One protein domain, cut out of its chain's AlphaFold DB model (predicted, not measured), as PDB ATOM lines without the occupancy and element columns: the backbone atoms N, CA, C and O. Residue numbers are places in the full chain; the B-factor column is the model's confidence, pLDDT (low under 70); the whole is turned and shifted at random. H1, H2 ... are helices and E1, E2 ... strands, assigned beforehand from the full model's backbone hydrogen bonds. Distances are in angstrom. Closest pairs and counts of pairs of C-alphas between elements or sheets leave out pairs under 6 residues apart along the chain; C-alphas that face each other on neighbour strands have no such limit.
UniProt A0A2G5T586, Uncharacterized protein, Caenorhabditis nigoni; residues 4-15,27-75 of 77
ATOM      1  N   ASP A   4      37.210  13.507 -36.601       88.56
ATOM      2  CA  ASP A   4      37.841  12.659 -35.588       88.56
ATOM      3  C   ASP A   4      36.841  12.215 -34.524       88.56
ATOM      4  O   ASP A   4      36.814  11.047 -34.151       88.56
ATOM      5  N   VAL A   5      35.937  13.112 -34.119       85.19
ATOM      6  CA  VAL A   5      34.833  12.771 -33.208       85.19
ATOM      7  C   VAL A   5      33.894  11.743 -33.843       85.19
ATOM      8  O   VAL A   5      33.440  10.827 -33.167       85.19
ATOM      9  N   ILE A   6      33.625  11.856 -35.150       82.69
ATOM     10  CA  ILE A   6      32.786  10.889 -35.874       82.69
ATOM     11  C   ILE A   6      33.471   9.520 -35.917       82.69
ATOM     12  O   ILE A   6      32.846   8.526 -35.563       82.69
ATOM     13  N   ARG A   7      34.761   9.466 -36.277       84.12
ATOM     14  CA  ARG A   7      35.549   8.219 -36.300       84.12
ATOM     15  C   ARG A   7      35.637   7.546 -34.931       84.12
ATOM     16  O   ARG A   7      35.701   6.330 -34.864       84.12
ATOM     17  N   GLN A   8      35.622   8.320 -33.849       87.81
ATOM     18  CA  GLN A   8      35.593   7.795 -32.480       87.81
ATOM     19  C   GLN A   8      34.215   7.278 -32.041       87.81
ATOM     20  O   GLN A   8      34.116   6.682 -30.973       87.81
ATOM     21  N   ALA A   9      33.154   7.527 -32.813       87.56
ATOM     22  CA  ALA A   9      31.781   7.176 -32.454       87.56
ATOM     23  C   ALA A   9      31.212   5.991 -33.255       87.56
ATOM     24  O   ALA A   9      30.175   5.441 -32.864       87.56
ATOM     25  N   ILE A  10      31.860   5.608 -34.359       88.44
ATOM     26  CA  ILE A  10      31.387   4.567 -35.277       88.44
ATOM     27  C   ILE A  10      32.495   3.567 -35.610       88.44
ATOM     28  O   ILE A  10      33.646   3.940 -35.818       88.44
ATOM     29  N   GLU A  11      32.115   2.300 -35.699       87.50
ATOM     30  CA  GLU A  11      32.904   1.231 -36.304       87.50
ATOM     31  C   GLU A  11      32.382   0.987 -37.724       87.50
ATOM     32  O   GLU A  11      31.167   0.963 -37.947       87.50
ATOM     33  N   PHE A  12      33.304   0.805 -38.670       83.06
ATOM     34  CA  PHE A  12      32.999   0.351 -40.023       83.06
ATOM     35  C   PHE A  12      33.215  -1.161 -40.077       83.06
ATOM     36  O   PHE A  12      34.304  -1.632 -39.746       83.06
ATOM     37  N   GLU A  13      32.187  -1.907 -40.473       78.31
ATOM     38  CA  GLU A  13      32.300  -3.346 -40.728       78.31
ATOM     39  C   GLU A  13      32.292  -3.535 -42.250       78.31
ATOM     40  O   GLU A  13      31.283  -3.291 -42.914       78.31
ATOM     41  N   GLU A  14      33.451  -3.877 -42.820       74.00
ATOM     42  CA  GLU A  14      33.545  -4.233 -44.237       74.00
ATOM     43  C   GLU A  14      32.914  -5.606 -44.472       74.00
ATOM     44  O   GLU A  14      32.963  -6.495 -43.620       74.00
ATOM     45  N   TYR A  15      32.337  -5.791 -45.656       74.69
ATOM     46  CA  TYR A  15      31.795  -7.081 -46.046       74.69
ATOM     47  C   TYR A  15      32.915  -8.112 -46.274       74.69
ATOM     48  O   TYR A  15      33.721  -7.964 -47.194       74.69
ATOM     49  N   PHE A  27      16.148  -4.118 -46.547       86.75
ATOM     50  CA  PHE A  27      15.470  -2.977 -45.948       86.75
ATOM     51  C   PHE A  27      14.211  -2.686 -46.762       86.75
ATOM     52  O   PHE A  27      14.298  -2.437 -47.963       86.75
ATOM     53  N   ILE A  28      13.052  -2.725 -46.107       85.69
ATOM     54  CA  ILE A  28      11.757  -2.487 -46.745       85.69
ATOM     55  C   ILE A  28      11.307  -1.073 -46.400       85.69
ATOM     56  O   ILE A  28      11.091  -0.750 -45.227       85.69
ATOM     57  N   PHE A  29      11.150  -0.242 -47.422       79.12
ATOM     58  CA  PHE A  29      10.620   1.103 -47.293       79.12
ATOM     59  C   PHE A  29       9.207   1.154 -47.883       79.12
ATOM     60  O   PHE A  29       8.995   1.314 -49.083       79.12
ATOM     61  N   ASP A  30       8.222   0.982 -47.002       75.00
ATOM     62  CA  ASP A  30       6.802   1.074 -47.338       75.00
ATOM     63  C   ASP A  30       6.335   2.535 -47.233       75.00
ATOM     64  O   ASP A  30       5.794   2.983 -46.218       75.00
ATOM     65  N   ALA A  31       6.628   3.315 -48.275       69.38
ATOM     66  CA  ALA A  31       6.190   4.699 -48.398       69.38
ATOM     67  C   ALA A  31       5.415   4.890 -49.703       69.38
ATOM     68  O   ALA A  31       5.961   5.317 -50.722       69.38
ATOM     69  N   GLY A  32       4.105   4.641 -49.648       61.56
ATOM     70  CA  GLY A  32       3.217   4.636 -50.817       61.56
ATOM     71  C   GLY A  32       3.145   5.927 -51.655       61.56
ATOM     72  O   GLY A  32       2.468   5.942 -52.677       61.56
ATOM     73  N   PHE A  33       3.833   7.006 -51.270       63.34
ATOM     74  CA  PHE A  33       3.894   8.256 -52.035       63.34
ATOM     75  C   PHE A  33       5.173   8.449 -52.856       63.34
ATOM     76  O   PHE A  33       5.143   9.219 -53.812       63.34
ATOM     77  N   ILE A  34       6.285   7.802 -52.497       67.38
ATOM     78  CA  ILE A  34       7.599   8.139 -53.070       67.38
ATOM     79  C   ILE A  34       7.830   7.407 -54.396       67.38
ATOM     80  O   ILE A  34       8.305   8.022 -55.347       67.38
ATOM     81  N   ASN A  35       7.390   6.152 -54.503       62.31
ATOM     82  CA  ASN A  35       7.629   5.325 -55.684       62.31
ATOM     83  C   ASN A  35       6.327   4.796 -56.295       62.31
ATOM     84  O   ASN A  35       6.097   3.597 -56.382       62.31
ATOM     85  N   HIS A  36       5.410   5.702 -56.645       69.38
ATOM     86  CA  HIS A  36       4.119   5.364 -57.272       69.38
ATOM     87  C   HIS A  36       3.272   4.314 -56.515       69.38
ATOM     88  O   HIS A  36       2.458   3.621 -57.121       69.38
ATOM     89  N   GLY A  37       3.440   4.194 -55.195       70.69
ATOM     90  CA  GLY A  37       2.728   3.200 -54.388       70.69
ATOM     91  C   GLY A  37       3.392   1.825 -54.305       70.69
ATOM     92  O   GLY A  37       2.806   0.930 -53.700       70.69
ATOM     93  N   TYR A  38       4.582   1.641 -54.880       75.31
ATOM     94  CA  TYR A  38       5.359   0.413 -54.729       75.31
ATOM     95  C   TYR A  38       6.152   0.410 -53.421       75.31
ATOM     96  O   TYR A  38       6.652   1.442 -52.974       75.31
ATOM     97  N   VAL A  39       6.262  -0.779 -52.830       81.12
ATOM     98  CA  VAL A  39       7.188  -1.051 -51.732       81.12
ATOM     99  C   VAL A  39       8.596  -1.078 -52.314       81.12
ATOM    100  O   VAL A  39       8.853  -1.812 -53.269       81.12
ATOM    101  N   GLU A  40       9.497  -0.278 -51.754       82.69
ATOM    102  CA  GLU A  40      10.908  -0.335 -52.121       82.69
ATOM    103  C   GLU A  40      11.639  -1.351 -51.246       82.69
ATOM    104  O   GLU A  40      11.491  -1.367 -50.021       82.69
ATOM    105  N   GLU A  41      12.451  -2.187 -51.886       86.31
ATOM    106  CA  GLU A  41      13.256  -3.212 -51.237       86.31
ATOM    107  C   GLU A  41      14.729  -2.985 -51.583       86.31
ATOM    108  O   GLU A  41      15.118  -3.016 -52.750       86.31
ATOM    109  N   TYR A  42      15.555  -2.775 -50.560       85.75
ATOM    110  CA  TYR A  42      16.994  -2.576 -50.710       85.75
ATOM    111  C   TYR A  42      17.744  -3.780 -50.154       85.75
ATOM    112  O   TYR A  42      17.612  -4.104 -48.972       85.75
ATOM    113  N   SER A  43      18.557  -4.432 -50.987       88.88
ATOM    114  CA  SER A  43      19.406  -5.547 -50.561       88.88
ATOM    115  C   SER A  43      20.604  -5.035 -49.765       88.88
ATOM    116  O   SER A  43      21.628  -4.657 -50.332       88.88
ATOM    117  N   LEU A  44      20.508  -5.054 -48.433       88.06
ATOM    118  CA  LEU A  44      21.583  -4.580 -47.548       88.06
ATOM    119  C   LEU A  44      22.825  -5.482 -47.573       88.06
ATOM    120  O   LEU A  44      23.869  -5.111 -47.039       88.06
ATOM    121  N   ARG A  45      22.706  -6.674 -48.168       87.31
ATOM    122  CA  ARG A  45      23.811  -7.614 -48.389       87.31
ATOM    123  C   ARG A  45      24.621  -7.303 -49.642       87.31
ATOM    124  O   ARG A  45      25.666  -7.922 -49.854       87.31
ATOM    125  N   ASP A  46      24.168  -6.360 -50.461       84.69
ATOM    126  CA  ASP A  46      24.974  -5.868 -51.566       84.69
ATOM    127  C   ASP A  46      26.284  -5.255 -51.023       84.69
ATOM    128  O   ASP A  46      26.352  -4.706 -49.918       84.69
ATOM    129  N   LYS A  47      27.365  -5.440 -51.778       82.69
ATOM    130  CA  LYS A  47      28.708  -4.941 -51.453       82.69
ATOM    131  C   LYS A  47      28.791  -3.413 -51.530       82.69
ATOM    132  O   LYS A  47      29.722  -2.840 -50.975       82.69
ATOM    133  N   ASP A  48      27.846  -2.778 -52.222       85.12
ATOM    134  CA  ASP A  48      27.794  -1.326 -52.384       85.12
ATOM    135  C   ASP A  48      27.235  -0.630 -51.123       85.12
ATOM    136  O   ASP A  48      27.283   0.596 -51.006       85.12
ATOM    137  N   PHE A  49      26.758  -1.408 -50.141       87.25
ATOM    138  CA  PHE A  49      26.384  -0.918 -48.819       87.25
ATOM    139  C   PHE A  49      27.532  -1.055 -47.824       87.25
ATOM    140  O   PHE A  49      28.092  -2.133 -47.622       87.25
ATOM    141  N   VAL A  50      27.790   0.033 -47.105       88.44
ATOM    142  CA  VAL A  50      28.684   0.060 -45.946       88.44
ATOM    143  C   VAL A  50      27.851   0.001 -44.674       88.44
ATOM    144  O   VAL A  50      26.954   0.823 -44.472       88.44
ATOM    145  N   GLU A  51      28.163  -0.948 -43.794       90.19
ATOM    146  CA  GLU A  51      27.557  -1.015 -42.470       90.19
ATOM    147  C   GLU A  51      28.278  -0.083 -41.486       90.19
ATOM    148  O   GLU A  51      29.505  -0.073 -41.358       90.19
ATOM    149  N   LEU A  52      27.481   0.698 -40.761       90.06
ATOM    150  CA  LEU A  52      27.908   1.627 -39.729       90.06
ATOM    151  C   LEU A  52      27.354   1.157 -38.392       90.06
ATOM    152  O   LEU A  52      26.139   1.140 -38.181       90.06
ATOM    153  N   LYS A  53      28.241   0.834 -37.454       90.25
ATOM    154  CA  LYS A  53      27.859   0.431 -36.102       90.25
ATOM    155  C   LYS A  53      28.238   1.523 -35.116       90.25
ATOM    156  O   LYS A  53      29.407   1.863 -34.954       90.25
ATOM    157  N   ARG A  54      27.249   2.075 -34.418       89.94
ATOM    158  CA  ARG A  54      27.495   3.078 -33.380       89.94
ATOM    159  C   ARG A  54      28.059   2.411 -32.127       89.94
ATOM    160  O   ARG A  54      27.458   1.482 -31.593       89.94
ATOM    161  N   ILE A  55      29.175   2.928 -31.618       91.75
ATOM    162  CA  ILE A  55      29.911   2.321 -30.495       91.75
ATOM    163  C   ILE A  55      29.105   2.366 -29.190       91.75
ATOM    164  O   ILE A  55      29.141   1.428 -28.402       91.75
ATOM    165  N   THR A  56      28.340   3.436 -28.962       92.31
ATOM    166  CA  THR A  56      27.662   3.672 -27.677       92.31
ATOM    167  C   THR A  56      26.555   2.673 -27.355       92.31
ATOM    168  O   THR A  56      26.311   2.399 -26.187       92.31
ATOM    169  N   ASP A  57      25.839   2.179 -28.367       90.69
ATOM    170  CA  ASP A  57      24.667   1.315 -28.176       90.69
ATOM    171  C   ASP A  57      24.569   0.165 -29.186       90.69
ATOM    172  O   ASP A  57      23.564  -0.541 -29.224       90.69
ATOM    173  N   GLY A  58      25.597  -0.026 -30.015       88.50
ATOM    174  CA  GLY A  58      25.658  -1.096 -31.005       88.50
ATOM    175  C   GLY A  58      24.621  -0.989 -32.123       88.50
ATOM    176  O   GLY A  58      24.512  -1.929 -32.912       88.50
ATOM    177  N   LYS A  59      23.853   0.110 -32.210       89.25
ATOM    178  CA  LYS A  59      22.864   0.287 -33.280       89.25
ATOM    179  C   LYS A  59      23.557   0.372 -34.634       89.25
ATOM    180  O   LYS A  59      24.613   0.991 -34.763       89.25
ATOM    181  N   ARG A  60      22.918  -0.240 -35.627       89.06
ATOM    182  CA  ARG A  60      23.433  -0.407 -36.985       89.06
ATOM    183  C   ARG A  60      22.660   0.475 -37.959       89.06
ATOM    184  O   ARG A  60      21.442   0.629 -37.836       89.06
ATOM    185  N   ALA A  61      23.379   1.046 -38.909       90.88
ATOM    186  CA  ALA A  61      22.851   1.774 -40.049       90.88
ATOM    187  C   ALA A  61      23.629   1.374 -41.305       90.88
ATOM    188  O   ALA A  61      24.728   0.832 -41.205       90.88
ATOM    189  N   PHE A  62      23.069   1.652 -42.474       91.31
ATOM    190  CA  PHE A  62      23.668   1.297 -43.754       91.31
ATOM    191  C   PHE A  62      23.756   2.531 -44.638       91.31
ATOM    192  O   PHE A  62      22.811   3.317 -44.707       91.31
ATOM    193  N   LEU A  63      24.901   2.705 -45.287       90.38
ATOM    194  CA  LEU A  63      25.150   3.777 -46.237       90.38
ATOM    195  C   LEU A  63      25.338   3.169 -47.623       90.38
ATOM    196  O   LEU A  63      26.236   2.353 -47.811       90.38
ATOM    197  N   TYR A  64      24.519   3.604 -48.572       88.25
ATOM    198  CA  TYR A  64      24.710   3.357 -49.995       88.25
ATOM    199  C   TYR A  64      25.218   4.637 -50.656       88.25
ATOM    200  O   TYR A  64      24.725   5.732 -50.366       88.25
ATOM    201  N   CYS A  65      26.229   4.507 -51.509       86.06
ATOM    202  CA  CYS A  65      26.812   5.633 -52.228       86.06
ATOM    203  C   CYS A  65      27.269   5.185 -53.616       86.06
ATOM    204  O   CYS A  65      28.262   4.469 -53.739       86.06
ATOM    205  N   ASP A  66      26.594   5.668 -54.655       83.62
ATOM    206  CA  ASP A  66      27.020   5.522 -56.047       83.62
ATOM    207  C   ASP A  66      27.277   6.896 -56.702       83.62
ATOM    208  O   ASP A  66      27.296   7.933 -56.037       83.62
ATOM    209  N   ASN A  67      27.525   6.925 -58.015       81.56
ATOM    210  CA  ASN A  67      27.858   8.156 -58.746       81.56
ATOM    211  C   ASN A  67      26.738   9.223 -58.777       81.56
ATOM    212  O   ASN A  67      27.000  10.337 -59.236       81.56
ATOM    213  N   GLY A  68      25.516   8.926 -58.327       82.12
ATOM    214  CA  GLY A  68      24.385   9.863 -58.328       82.12
ATOM    215  C   GLY A  68      23.473   9.795 -57.100       82.12
ATOM    216  O   GLY A  68      22.652  10.694 -56.918       82.12
ATOM    217  N   HIS A  69      23.629   8.780 -56.254       80.81
ATOM    218  CA  HIS A  69      22.738   8.481 -55.144       80.81
ATOM    219  C   HIS A  69      23.526   8.298 -53.853       80.81
ATOM    220  O   HIS A  69      24.517   7.572 -53.792       80.81
ATOM    221  N   LEU A  70      23.056   8.973 -52.807       86.25
ATOM    222  CA  LEU A  70      23.525   8.786 -51.444       86.25
ATOM    223  C   LEU A  70      22.313   8.544 -50.558       86.25
ATOM    224  O   LEU A  70      21.462   9.423 -50.415       86.25
ATOM    225  N   GLU A  71      22.254   7.360 -49.958       87.75
ATOM    226  CA  GLU A  71      21.125   6.928 -49.142       87.75
ATOM    227  C   GLU A  71      21.609   6.369 -47.808       87.75
ATOM    228  O   GLU A  71      22.593   5.633 -47.729       87.75
ATOM    229  N   PHE A  72      20.917   6.755 -46.738       89.56
ATOM    230  CA  PHE A  72      21.248   6.366 -45.374       89.56
ATOM    231  C   PHE A  72      20.047   5.689 -44.719       89.56
ATOM    232  O   PHE A  72      19.003   6.309 -44.510       89.56
ATOM    233  N   PHE A  73      20.226   4.427 -44.345       88.81
ATOM    234  CA  PHE A  73      19.186   3.572 -43.792       88.81
ATOM    235  C   PHE A  73      19.461   3.292 -42.320       88.81
ATOM    236  O   PHE A  73      20.479   2.700 -41.964       88.81
ATOM    237  N   ALA A  74      18.531   3.673 -41.449       87.19
ATOM    238  CA  ALA A  74      18.566   3.320 -40.037       87.19
ATOM    239  C   ALA A  74      17.434   2.336 -39.738       87.19
ATOM    240  O   ALA A  74      16.259   2.645 -39.949       87.19
ATOM    241  N   LEU A  75      17.779   1.153 -39.231       77.88
ATOM    242  CA  LEU A  75      16.780   0.171 -38.825       77.88
ATOM    243  C   LEU A  75      16.013   0.695 -37.610       77.88
ATOM    244  O   LEU A  75      16.602   1.106 -36.606       77.88
TER     245      LEU A  75
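AT A GLANCE: This is residues 4 to 15 and 27 to 75 of the 77 residues of an uncharacterized protein of Caenorhabditis nigoni (UniProt A0A2G5T586). Picture a strongly twisted four-stranded sheet with the small hairpin of E2 and E3 reaching away beyond its E6 edge, and with the one short helix, H1, at the far end of the molecule, just before the edge strand E1. Neither face of the sheet is covered by a named helix, and the sheet and the small hairpin together make a long, loose shape. The printed part has 61 residues, with one named helix and six named strands in the order H1, E1, E2, E3, E4, E5, E6, and its class is mostly strand. The larger sheet has the order E1, E4, E5, E6 and the smaller one E2, E3, both antiparallel throughout. The whole is loose, with a radius of gyration of the C-alphas of 13.5 A, and elongated, spanning 40 by 26 by 20 A.

HOW THE PARTS SIT: Start with the inner strands E4, residues 49 to 54, and E5, residues 60 to 65, a hairpin in which N 52 and O 61 are 2.8 A apart, within hydrogen-bond range. E5 forms another hairpin with the edge strand E6, residues 70 to 74, where N 62 and O 73 are 2.8 A apart. E4, E5 and E6 are a meander, each strand the antiparallel neighbour of the one before. Beside E4, look for the other edge strand, E1, residues 10 to 13, antiparallel at 141 degrees, with N 11 and O 53 2.8 A apart. From edge to edge the strands' lines turn by 77 degrees. H1, residues 4 to 7, is not on this sheet; it is too short for an O i to N i+4 pair, and its one O i to N i+3 pair is within range. In the smaller sheet, E2, residues 27 to 29, and E3, residues 40 to 43, form a hairpin, antiparallel at 167 degrees, with N 27 and O 42 2.8 A apart, within hydrogen-bond range. The closest C-alphas of E2 and E6, those of Phe 27 and Phe 73, are 7.8 A apart. E3 and E4 are apart.

IN THESE COORDINATES: Find C-alpha 49 at (26.384, -0.918, -48.819); from there E4 runs 16.0 A to C-alpha 54. E5 runs back over 16.7 A, and E6 covers 13.6 A to C-alpha 74 at (18.566, 3.320, -40.037). E3 measures 10.1 A, E1 9.7 A and E2 6.5 A. H1 begins at C-alpha 4, (37.841, 12.659, -35.588), and is 5.0 A long.

THE WHOLE: The two C-alphas farthest apart, those of Asp 4 and Gly 37, are 40.9 A apart. Residues 16 to 26 are not printed, and C-alphas 15 and 27 are 16.8 A apart across this cut. Of the links printed whole, E2 to E3 is short and the others are tight. The mean pLDDT of the printed part is 83.5; look for values under 70 at residues 31 to 36.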